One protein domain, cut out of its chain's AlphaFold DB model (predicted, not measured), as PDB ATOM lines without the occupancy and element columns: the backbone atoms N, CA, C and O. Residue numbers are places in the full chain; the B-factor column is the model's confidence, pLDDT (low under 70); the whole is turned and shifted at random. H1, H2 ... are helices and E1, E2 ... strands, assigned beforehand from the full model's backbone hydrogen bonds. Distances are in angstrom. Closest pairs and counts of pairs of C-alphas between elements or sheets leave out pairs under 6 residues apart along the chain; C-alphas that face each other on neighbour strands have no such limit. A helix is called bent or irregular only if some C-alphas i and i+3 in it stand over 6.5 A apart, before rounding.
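What this domain is: This is residues 563 to 570 and 669 to 725 of the 1029 residues of the protein "RE1 protein" of Symbiodinium sp. CCMP2456 (UniProt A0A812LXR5). A four-stranded sheet has one helix, H1, over one face and the other face bare; a long tail leads into edge strand E2, its residues 671 to 677 sticking out. The 65 printed residues, of mixed class, hold E1, E2, E3, H1, E4 along the chain; the mixed sheet runs E2, E3, E1, E4. It is only just loose, close to compact, with radius of gyration of the C-alphas 13.4 A and spans 42 by 24 by 21 A.

Where its parts are: E1, residues 563 to 568, 16.8 A, begins at C-alpha (244.428, 228.823, 178.484). E2, 688 to 691, 10.0 A, and E3, 694 to 698, 14.0 A, form a hairpin. H1, 701 to 715, 20.5 A, is only just irregular: C-alphas 706 and 709 are 7.0 A apart. E4, 717 to 723, 20.2 A, ends at C-alpha (230.294, 225.414, 168.574).

How they stand to each other: E1 is parallel to E4 (N 565 to O 719, 2.9 A) and to E3 (N 566 to O 695, 2.8 A). E2 and E3 are antiparallel, with N 689 and O 696 at 2.8 A. H1 is on the sheet at a height of 9.9 A, over E1; its C-alphas come closest to E4 at Ile 712 and Ala 718, 6.8 A. E3, H1, E4 form a split strand-helix-strand unit, E1 between its strands, with a right-handed crossover. In H1, 7 of 11 O i to N i+4 pairs are within hydrogen-bond range.

The domain as a whole: Residues 571 to 668 are cut out; C-alphas 570 and 669 are 33.7 A apart. Residues 570 and 670 to 686 have pLDDT under 70.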
ATOM      1  N   ILE A 563     244.835 230.047 179.188       79.12
ATOM      2  CA  ILE A 563     244.428 228.823 178.484       79.12
ATOM      3  C   ILE A 563     243.309 229.178 177.489       79.12
ATOM      4  O   ILE A 563     242.518 230.089 177.738       79.12
ATOM      5  N   ARG A 564     243.228 228.464 176.369       78.19
ATOM      6  CA  ARG A 564     242.087 228.449 175.452       78.19
ATOM      7  C   ARG A 564     241.400 227.089 175.502       78.19
ATOM      8  O   ARG A 564     242.063 226.055 175.498       78.19
ATOM      9  N   LEU A 565     240.076 227.114 175.571       79.19
ATOM     10  CA  LEU A 565     239.210 225.946 175.494       79.19
ATOM     11  C   LEU A 565     238.307 226.104 174.271       79.19
ATOM     12  O   LEU A 565     237.683 227.152 174.086       79.19
ATOM     13  N   ARG A 566     238.254 225.074 173.438       80.19
ATOM     14  CA  ARG A 566     237.302 224.909 172.346       80.19
ATOM     15  C   ARG A 566     236.407 223.742 172.704       80.19
ATOM     16  O   ARG A 566     236.943 222.684 173.014       80.19
ATOM     17  N   ALA A 567     235.099 223.928 172.667       76.06
ATOM     18  CA  ALA A 567     234.151 222.851 172.905       76.06
ATOM     19  C   ALA A 567     233.235 222.654 171.697       76.06
ATOM     20  O   ALA A 567     232.809 223.629 171.075       76.06
ATOM     21  N   VAL A 568     232.942 221.393 171.398       73.75
ATOM     22  CA  VAL A 568     231.962 220.968 170.397       73.75
ATOM     23  C   VAL A 568     230.966 220.037 171.084       73.75
ATOM     24  O   VAL A 568     231.367 219.204 171.898       73.75
ATOM     25  N   GLN A 569     229.677 220.188 170.781       74.00
ATOM     26  CA  GLN A 569     228.637 219.297 171.300       74.00
ATOM     27  C   GLN A 569     228.651 217.932 170.586       74.00
ATOM     28  O   GLN A 569     228.907 217.847 169.388       74.00
ATOM     29  N   PHE A 570     228.315 216.873 171.324       55.09
ATOM     30  CA  PHE A 570     227.964 215.555 170.791       55.09
ATOM     31  C   PHE A 570     226.660 215.073 171.437       55.09
ATOM     32  O   PHE A 570     226.356 215.470 172.562       55.09
ATOM     33  N   ARG A 669     242.917 197.169 193.423       75.75
ATOM     34  CA  ARG A 669     244.012 197.533 194.335       75.75
ATOM     35  C   ARG A 669     244.671 198.862 193.954       75.75
ATOM     36  O   ARG A 669     245.071 199.614 194.847       75.75
ATOM     37  N   LEU A 670     244.805 199.158 192.662       52.38
ATOM     38  CA  LEU A 670     245.366 200.409 192.142       52.38
ATOM     39  C   LEU A 670     244.355 201.566 192.215       52.38
ATOM     40  O   LEU A 670     244.760 202.687 192.541       52.38
ATOM     41  N   SER A 671     243.064 201.268 192.042       57.75
ATOM     42  CA  SER A 671     241.926 202.167 192.285       57.75
ATOM     43  C   SER A 671     241.838 202.588 193.755       57.75
ATOM     44  O   SER A 671     241.937 203.775 194.070       57.75
ATOM     45  N   LYS A 672     241.851 201.629 194.698       60.94
ATOM     46  CA  LYS A 672     241.927 201.900 196.154       60.94
ATOM     47  C   LYS A 672     243.170 202.694 196.583       60.94
ATOM     48  O   LYS A 672     243.189 203.252 197.678       60.94
ATOM     49  N   LYS A 673     244.215 202.748 195.752       60.97
ATOM     50  CA  LYS A 673     245.433 203.546 195.984       60.97
ATOM     51  C   LYS A 673     245.432 204.898 195.265       60.97
ATOM     52  O   LYS A 673     246.418 205.622 195.386       60.97
ATOM     53  N   ALA A 674     244.369 205.230 194.529       46.91
ATOM     54  CA  ALA A 674     244.256 206.410 193.670       46.91
ATOM     55  C   ALA A 674     245.425 206.570 192.670       46.91
ATOM     56  O   ALA A 674     245.772 207.688 192.287       46.91
ATOM     57  N   VAL A 675     246.051 205.453 192.270       54.12
ATOM     58  CA  VAL A 675     247.161 205.413 191.295       54.12
ATOM     59  C   VAL A 675     246.610 205.336 189.879       54.12
ATOM     60  O   VAL A 675     247.052 206.070 188.999       54.12
ATOM     61  N   ILE A 676     245.618 204.471 189.693       35.19
ATOM     62  CA  ILE A 676     244.696 204.502 188.565       35.19
ATOM     63  C   ILE A 676     243.403 205.051 189.152       35.19
ATOM     64  O   ILE A 676     242.935 204.541 190.166       35.19
ATOM     65  N   ARG A 677     242.835 206.097 188.559       38.72
ATOM     66  CA  ARG A 677     241.391 206.289 188.670       38.72
ATOM     67  C   ARG A 677     240.804 205.495 187.514       38.72
ATOM     68  O   ARG A 677     241.276 205.722 186.397       38.72
ATOM     69  N   PRO A 678     239.844 204.585 187.739       36.00
ATOM     70  CA  PRO A 678     238.901 204.276 186.684       36.00
ATOM     71  C   PRO A 678     238.359 205.629 186.231       36.00
ATOM     72  O   PRO A 678     237.799 206.372 187.037       36.00
ATOM     73  N   VAL A 679     238.639 205.993 184.986       38.06
ATOM     74  CA  VAL A 679     237.745 206.906 184.296       38.06
ATOM     75  C   VAL A 679     236.644 205.975 183.824       38.06
ATOM     76  O   VAL A 679     236.707 205.424 182.729       38.06
ATOM     77  N   GLU A 680     235.691 205.726 184.720       34.69
ATOM     78  CA  GLU A 680     234.314 205.653 184.259       34.69
ATOM     79  C   GLU A 680     234.131 206.980 183.527       34.69
ATOM     80  O   GLU A 680     234.170 208.051 184.136       34.69
ATOM     81  N   ILE A 681     234.140 206.909 182.196       39.62
ATOM     82  CA  ILE A 681     233.591 207.984 181.395       39.62
ATOM     83  C   ILE A 681     232.110 207.886 181.730       39.62
ATOM     84  O   ILE A 681     231.405 207.063 181.149       39.62
ATOM     85  N   ASP A 682     231.669 208.661 182.728       40.56
ATOM     86  CA  ASP A 682     230.271 209.072 182.788       40.56
ATOM     87  C   ASP A 682     229.923 209.491 181.357       40.56
ATOM     88  O   ASP A 682     230.711 210.201 180.727       40.56
ATOM     89  N   GLU A 683     228.789 209.043 180.817       49.97
ATOM     90  CA  GLU A 683     228.432 209.250 179.398       49.97
ATOM     91  C   GLU A 683     228.385 210.753 179.008       49.97
ATOM     92  O   GLU A 683     228.308 211.115 177.834       49.97
ATOM     93  N   GLU A 684     228.509 211.632 180.007       53.06
ATOM     94  CA  GLU A 684     228.651 213.080 179.939       53.06
ATOM     95  C   GLU A 684     230.100 213.632 179.785       53.06
ATOM     96  O   GLU A 684     230.253 214.829 179.545       53.06
ATOM     97  N   GLU A 685     231.183 212.847 179.888       63.97
ATOM     98  CA  GLU A 685     232.584 213.347 179.876       63.97
ATOM     99  C   GLU A 685     233.394 212.932 178.623       63.97
ATOM    100  O   GLU A 685     234.368 212.182 178.689       63.97
ATOM    101  N   GLY A 686     233.007 213.444 177.449       67.94
ATOM    102  CA  GLY A 686     233.640 213.102 176.163       67.94
ATOM    103  C   GLY A 686     235.111 213.560 175.955       67.94
ATOM    104  O   GLY A 686     235.707 214.263 176.780       67.94
ATOM    105  N   PRO A 687     235.746 213.148 174.835       76.94
ATOM    106  CA  PRO A 687     237.200 213.190 174.661       76.94
ATOM    107  C   PRO A 687     237.806 214.604 174.573       76.94
ATOM    108  O   PRO A 687     237.310 215.494 173.879       76.94
ATOM    109  N   LEU A 688     238.969 214.775 175.220       82.25
ATOM    110  CA  LEU A 688     239.724 216.031 175.325       82.25
ATOM    111  C   LEU A 688     241.121 215.927 174.683       82.25
ATOM    112  O   LEU A 688     242.008 215.232 175.179       82.25
ATOM    113  N   MET A 689     241.356 216.708 173.629       83.06
ATOM    114  CA  MET A 689     242.664 216.902 173.002       83.06
ATOM    115  C   MET A 689     243.382 218.132 173.581       83.06
ATOM    116  O   MET A 689     242.901 219.263 173.497       83.06
ATOM    117  N   LEU A 690     244.584 217.913 174.126       83.12
ATOM    118  CA  LEU A 690     245.417 218.935 174.773       83.12
ATOM    119  C   LEU A 690     246.610 219.339 173.889       83.12
ATOM    120  O   LEU A 690     247.473 218.507 173.602       83.12
ATOM    121  N   HIS A 691     246.738 220.622 173.533       80.19
ATOM    122  CA  HIS A 691     247.907 221.165 172.829       80.19
ATOM    123  C   HIS A 691     248.456 222.439 173.497       80.19
ATOM    124  O   HIS A 691     248.180 223.568 173.099       80.19
ATOM    125  N   VAL A 692     249.336 222.252 174.485       84.50
ATOM    126  CA  VAL A 692     250.022 223.331 175.224       84.50
ATOM    127  C   VAL A 692     249.043 224.264 175.954       84.50
ATOM    128  O   VAL A 692     248.705 223.980 177.102       84.50
ATOM    129  N   ASP A 693     248.625 225.373 175.337       82.94
ATOM    130  CA  ASP A 693     247.616 226.305 175.854       82.94
ATOM    131  C   ASP A 693     246.284 226.245 175.090       82.94
ATOM    132  O   ASP A 693     245.312 226.827 175.565       82.94
ATOM    133  N   ASP A 694     246.226 225.548 173.952       81.88
ATOM    134  CA  ASP A 694     245.050 225.383 173.092       81.88
ATOM    135  C   ASP A 694     244.471 223.973 173.290       81.88
ATOM    136  O   ASP A 694     245.202 222.983 173.249       81.88
ATOM    137  N   ASN A 695     243.170 223.856 173.555       85.75
ATOM    138  CA  ASN A 695     242.536 222.582 173.912       85.75
ATOM    139  C   ASN A 695     241.207 222.445 173.176       85.75
ATOM    140  O   ASN A 695     240.447 223.411 173.134       85.75
ATOM    141  N   LEU A 696     240.921 221.258 172.646       87.31
ATOM    142  CA  LEU A 696     239.669 220.927 171.966       87.31
ATOM    143  C   LEU A 696     238.991 219.774 172.703       87.31
ATOM    144  O   LEU A 696     239.609 218.727 172.876       87.31
ATOM    145  N   ILE A 697     237.748 219.965 173.133       85.94
ATOM    146  CA  ILE A 697     236.934 218.951 173.801       85.94
ATOM    147  C   ILE A 697     235.641 218.696 173.030       85.94
ATOM    148  O   ILE A 697     235.039 219.625 172.487       85.94
ATOM    149  N   LEU A 698     235.224 217.437 173.010       83.50
ATOM    150  CA  LEU A 698     233.892 217.011 172.611       83.50
ATOM    151  C   LEU A 698     233.129 216.656 173.893       83.50
ATOM    152  O   LEU A 698     233.550 215.745 174.597       83.50
ATOM    153  N   CYS A 699     232.070 217.384 174.250       82.50
ATOM    154  CA  CYS A 699     231.331 217.142 175.499       82.50
ATOM    155  C   CYS A 699     229.902 217.724 175.456       82.50
ATOM    156  O   CYS A 699     229.643 218.637 174.665       82.50
ATOM    157  N   PRO A 700     228.978 217.274 176.324       84.38
ATOM    158  CA  PRO A 700     227.670 217.893 176.497       84.38
ATOM    159  C   PRO A 700     227.782 219.357 176.916       84.38
ATOM    160  O   PRO A 700     228.660 219.761 177.689       84.38
ATOM    161  N   LEU A 701     226.840 220.159 176.427       82.38
ATOM    162  CA  LEU A 701     226.797 221.595 176.684       82.38
ATOM    163  C   LEU A 701     226.509 221.909 178.167       82.38
ATOM    164  O   LEU A 701     227.071 222.857 178.713       82.38
ATOM    165  N   THR A 702     225.696 221.086 178.835       82.31
ATOM    166  CA  THR A 702     225.370 221.181 180.270       82.31
ATOM    167  C   THR A 702     226.623 221.063 181.140       82.31
ATOM    168  O   THR A 702     227.027 222.037 181.780       82.31
ATOM    169  N   TRP A 703     227.311 219.919 181.083       84.56
ATOM    170  CA  TRP A 703     228.535 219.654 181.848       84.56
ATOM    171  C   TRP A 703     229.652 220.669 181.545       84.56
ATOM    172  O   TRP A 703     230.354 221.131 182.453       84.56
ATOM    173  N   LEU A 704     229.778 221.110 180.286       83.62
ATOM    174  CA  LEU A 704     230.711 222.173 179.907       83.62
ATOM    175  C   LEU A 704     230.460 223.470 180.692       83.62
ATOM    176  O   LEU A 704     231.403 224.063 181.226       83.62
ATOM    177  N   HIS A 705     229.207 223.929 180.735       83.44
ATOM    178  CA  HIS A 705     228.833 225.197 181.357       83.44
ATOM    179  C   HIS A 705     228.785 225.132 182.888       83.44
ATOM    180  O   HIS A 705     229.202 226.096 183.537       83.44
ATOM    181  N   GLU A 706     228.310 224.024 183.454       82.94
ATOM    182  CA  GLU A 706     228.082 223.868 184.895       82.94
ATOM    183  C   GLU A 706     229.335 223.396 185.649       82.94
ATOM    184  O   GLU A 706     229.614 223.886 186.747       82.94
ATOM    185  N   SER A 707     230.144 222.526 185.034       83.06
ATOM    186  CA  SER A 707     231.304 221.891 185.674       83.06
ATOM    187  C   SER A 707     232.636 222.387 185.107       83.06
ATOM    188  O   SER A 707     233.448 222.980 185.833       83.06
ATOM    189  N   LEU A 708     232.889 222.187 183.808       83.38
ATOM    190  CA  LEU A 708     234.236 222.354 183.249       83.38
ATOM    191  C   LEU A 708     234.682 223.822 183.167       83.38
ATOM    192  O   LEU A 708     235.784 224.170 183.608       83.38
ATOM    193  N   VAL A 709     233.851 224.708 182.614       85.31
ATOM    194  CA  VAL A 709     234.193 226.129 182.448       85.31
ATOM    195  C   VAL A 709     234.400 226.834 183.800       85.31
ATOM    196  O   VAL A 709     235.407 227.546 183.926       85.31
ATOM    197  N   PRO A 710     233.551 226.641 184.833       86.19
ATOM    198  CA  PRO A 710     233.807 227.151 186.181       86.19
ATOM    199  C   PRO A 710     235.098 226.594 186.794       86.19
ATOM    200  O   PRO A 710     235.916 227.369 187.305       86.19
ATOM    201  N   LEU A 711     235.342 225.282 186.683       84.19
ATOM    202  CA  LEU A 711     236.552 224.641 187.206       84.19
ATOM    203  C   LEU A 711     237.822 225.223 186.570       84.19
ATOM    204  O   LEU A 711     238.758 225.591 187.288       84.19
ATOM    205  N   ILE A 712     237.856 225.369 185.243       83.81
ATOM    206  CA  ILE A 712     239.003 225.942 184.530       83.81
ATOM    207  C   ILE A 712     239.185 227.420 184.903       83.81
ATOM    208  O   ILE A 712     240.294 227.811 185.277       83.81
ATOM    209  N   LYS A 713     238.122 228.240 184.884       85.19
ATOM    210  CA  LYS A 713     238.196 229.671 185.253       85.19
ATOM    211  C   LYS A 713     238.610 229.894 186.715       85.19
ATOM    212  O   LYS A 713     239.251 230.901 187.022       85.19
ATOM    213  N   SER A 714     238.331 228.947 187.615       84.88
ATOM    214  CA  SER A 714     238.794 229.022 189.009       84.88
ATOM    215  C   SER A 714     240.328 228.990 189.134       84.88
ATOM    216  O   SER A 714     240.884 229.633 190.028       84.88
ATOM    217  N   ARG A 715     241.026 228.302 188.213       82.25
ATOM    218  CA  ARG A 715     242.488 228.087 188.244       82.25
ATOM    219  C   ARG A 715     243.266 228.877 187.186       82.25
ATOM    220  O   ARG A 715     244.444 229.168 187.401       82.25
ATOM    221  N   PHE A 716     242.633 229.247 186.075       85.00
ATOM    222  CA  PHE A 716     243.291 229.785 184.882       85.00
ATOM    223  C   PHE A 716     242.542 230.984 184.294       85.00
ATOM    224  O   PHE A 716     241.331 231.117 184.453       85.00
ATOM    225  N   GLN A 717     243.252 231.848 183.563       83.25
ATOM    226  CA  GLN A 717     242.602 232.860 182.728       83.25
ATOM    227  C   GLN A 717     242.202 232.205 181.401       83.25
ATOM    228  O   GLN A 717     243.037 232.057 180.510       83.25
ATOM    229  N   ALA A 718     240.945 231.776 181.292       81.19
ATOM    230  CA  ALA A 718     240.480 230.956 180.178       81.19
ATOM    231  C   ALA A 718     239.582 231.707 179.187       81.19
ATOM    232  O   ALA A 718     238.561 232.275 179.580       81.19
ATOM    233  N   THR A 719     239.938 231.644 177.902       84.38
ATOM    234  CA  THR A 719     239.044 231.996 176.788       84.38
ATOM    235  C   THR A 719     238.327 230.732 176.328       84.38
ATOM    236  O   THR A 719     238.982 229.708 176.140       84.38
ATOM    237  N   VAL A 720     237.010 230.793 176.134       83.69
ATOM    238  CA  VAL A 720     236.201 229.650 175.687       83.69
ATOM    239  C   VAL A 720     235.511 230.025 174.379       83.69
ATOM    240  O   VAL A 720     234.861 231.065 174.324       83.69
ATOM    241  N   GLU A 721     235.663 229.198 173.347       86.75
ATOM    242  CA  GLU A 721     234.804 229.195 172.153       86.75
ATOM    243  C   GLU A 721     234.024 227.876 172.146       86.75
ATOM    244  O   GLU A 721     234.574 226.832 172.503       86.75
ATOM    245  N   ILE A 722     232.748 227.935 171.778       86.50
ATOM    246  CA  ILE A 722     231.822 226.800 171.788       86.50
ATOM    247  C   ILE A 722     231.131 226.793 170.428       86.50
ATOM    248  O   ILE A 722     230.615 227.834 170.027       86.50
ATOM    249  N   ALA A 723     231.128 225.650 169.745       86.69
ATOM    250  CA  ALA A 723     230.294 225.414 168.574       86.69
ATOM    251  C   ALA A 723     229.256 224.338 168.903       86.69
ATOM    252  O   ALA A 723     229.599 223.258 169.386       86.69
ATOM    253  N   TYR A 724     227.990 224.658 168.662       83.38
ATOM    254  CA  TYR A 724     226.853 223.777 168.940       83.38
ATOM    255  C   TYR A 724     225.700 223.950 167.940       83.38
ATOM    256  O   TYR A 724     224.844 223.076 167.841       83.38
ATOM    257  N   ARG A 725     225.681 225.044 167.167       84.69
ATOM    258  CA  ARG A 725     224.743 225.283 166.066       84.69
ATOM    259  C   ARG A 725     225.424 225.053 164.722       84.69
ATOM    260  O   ARG A 725     226.619 225.304 164.565       84.69
TER     261      ARG A 725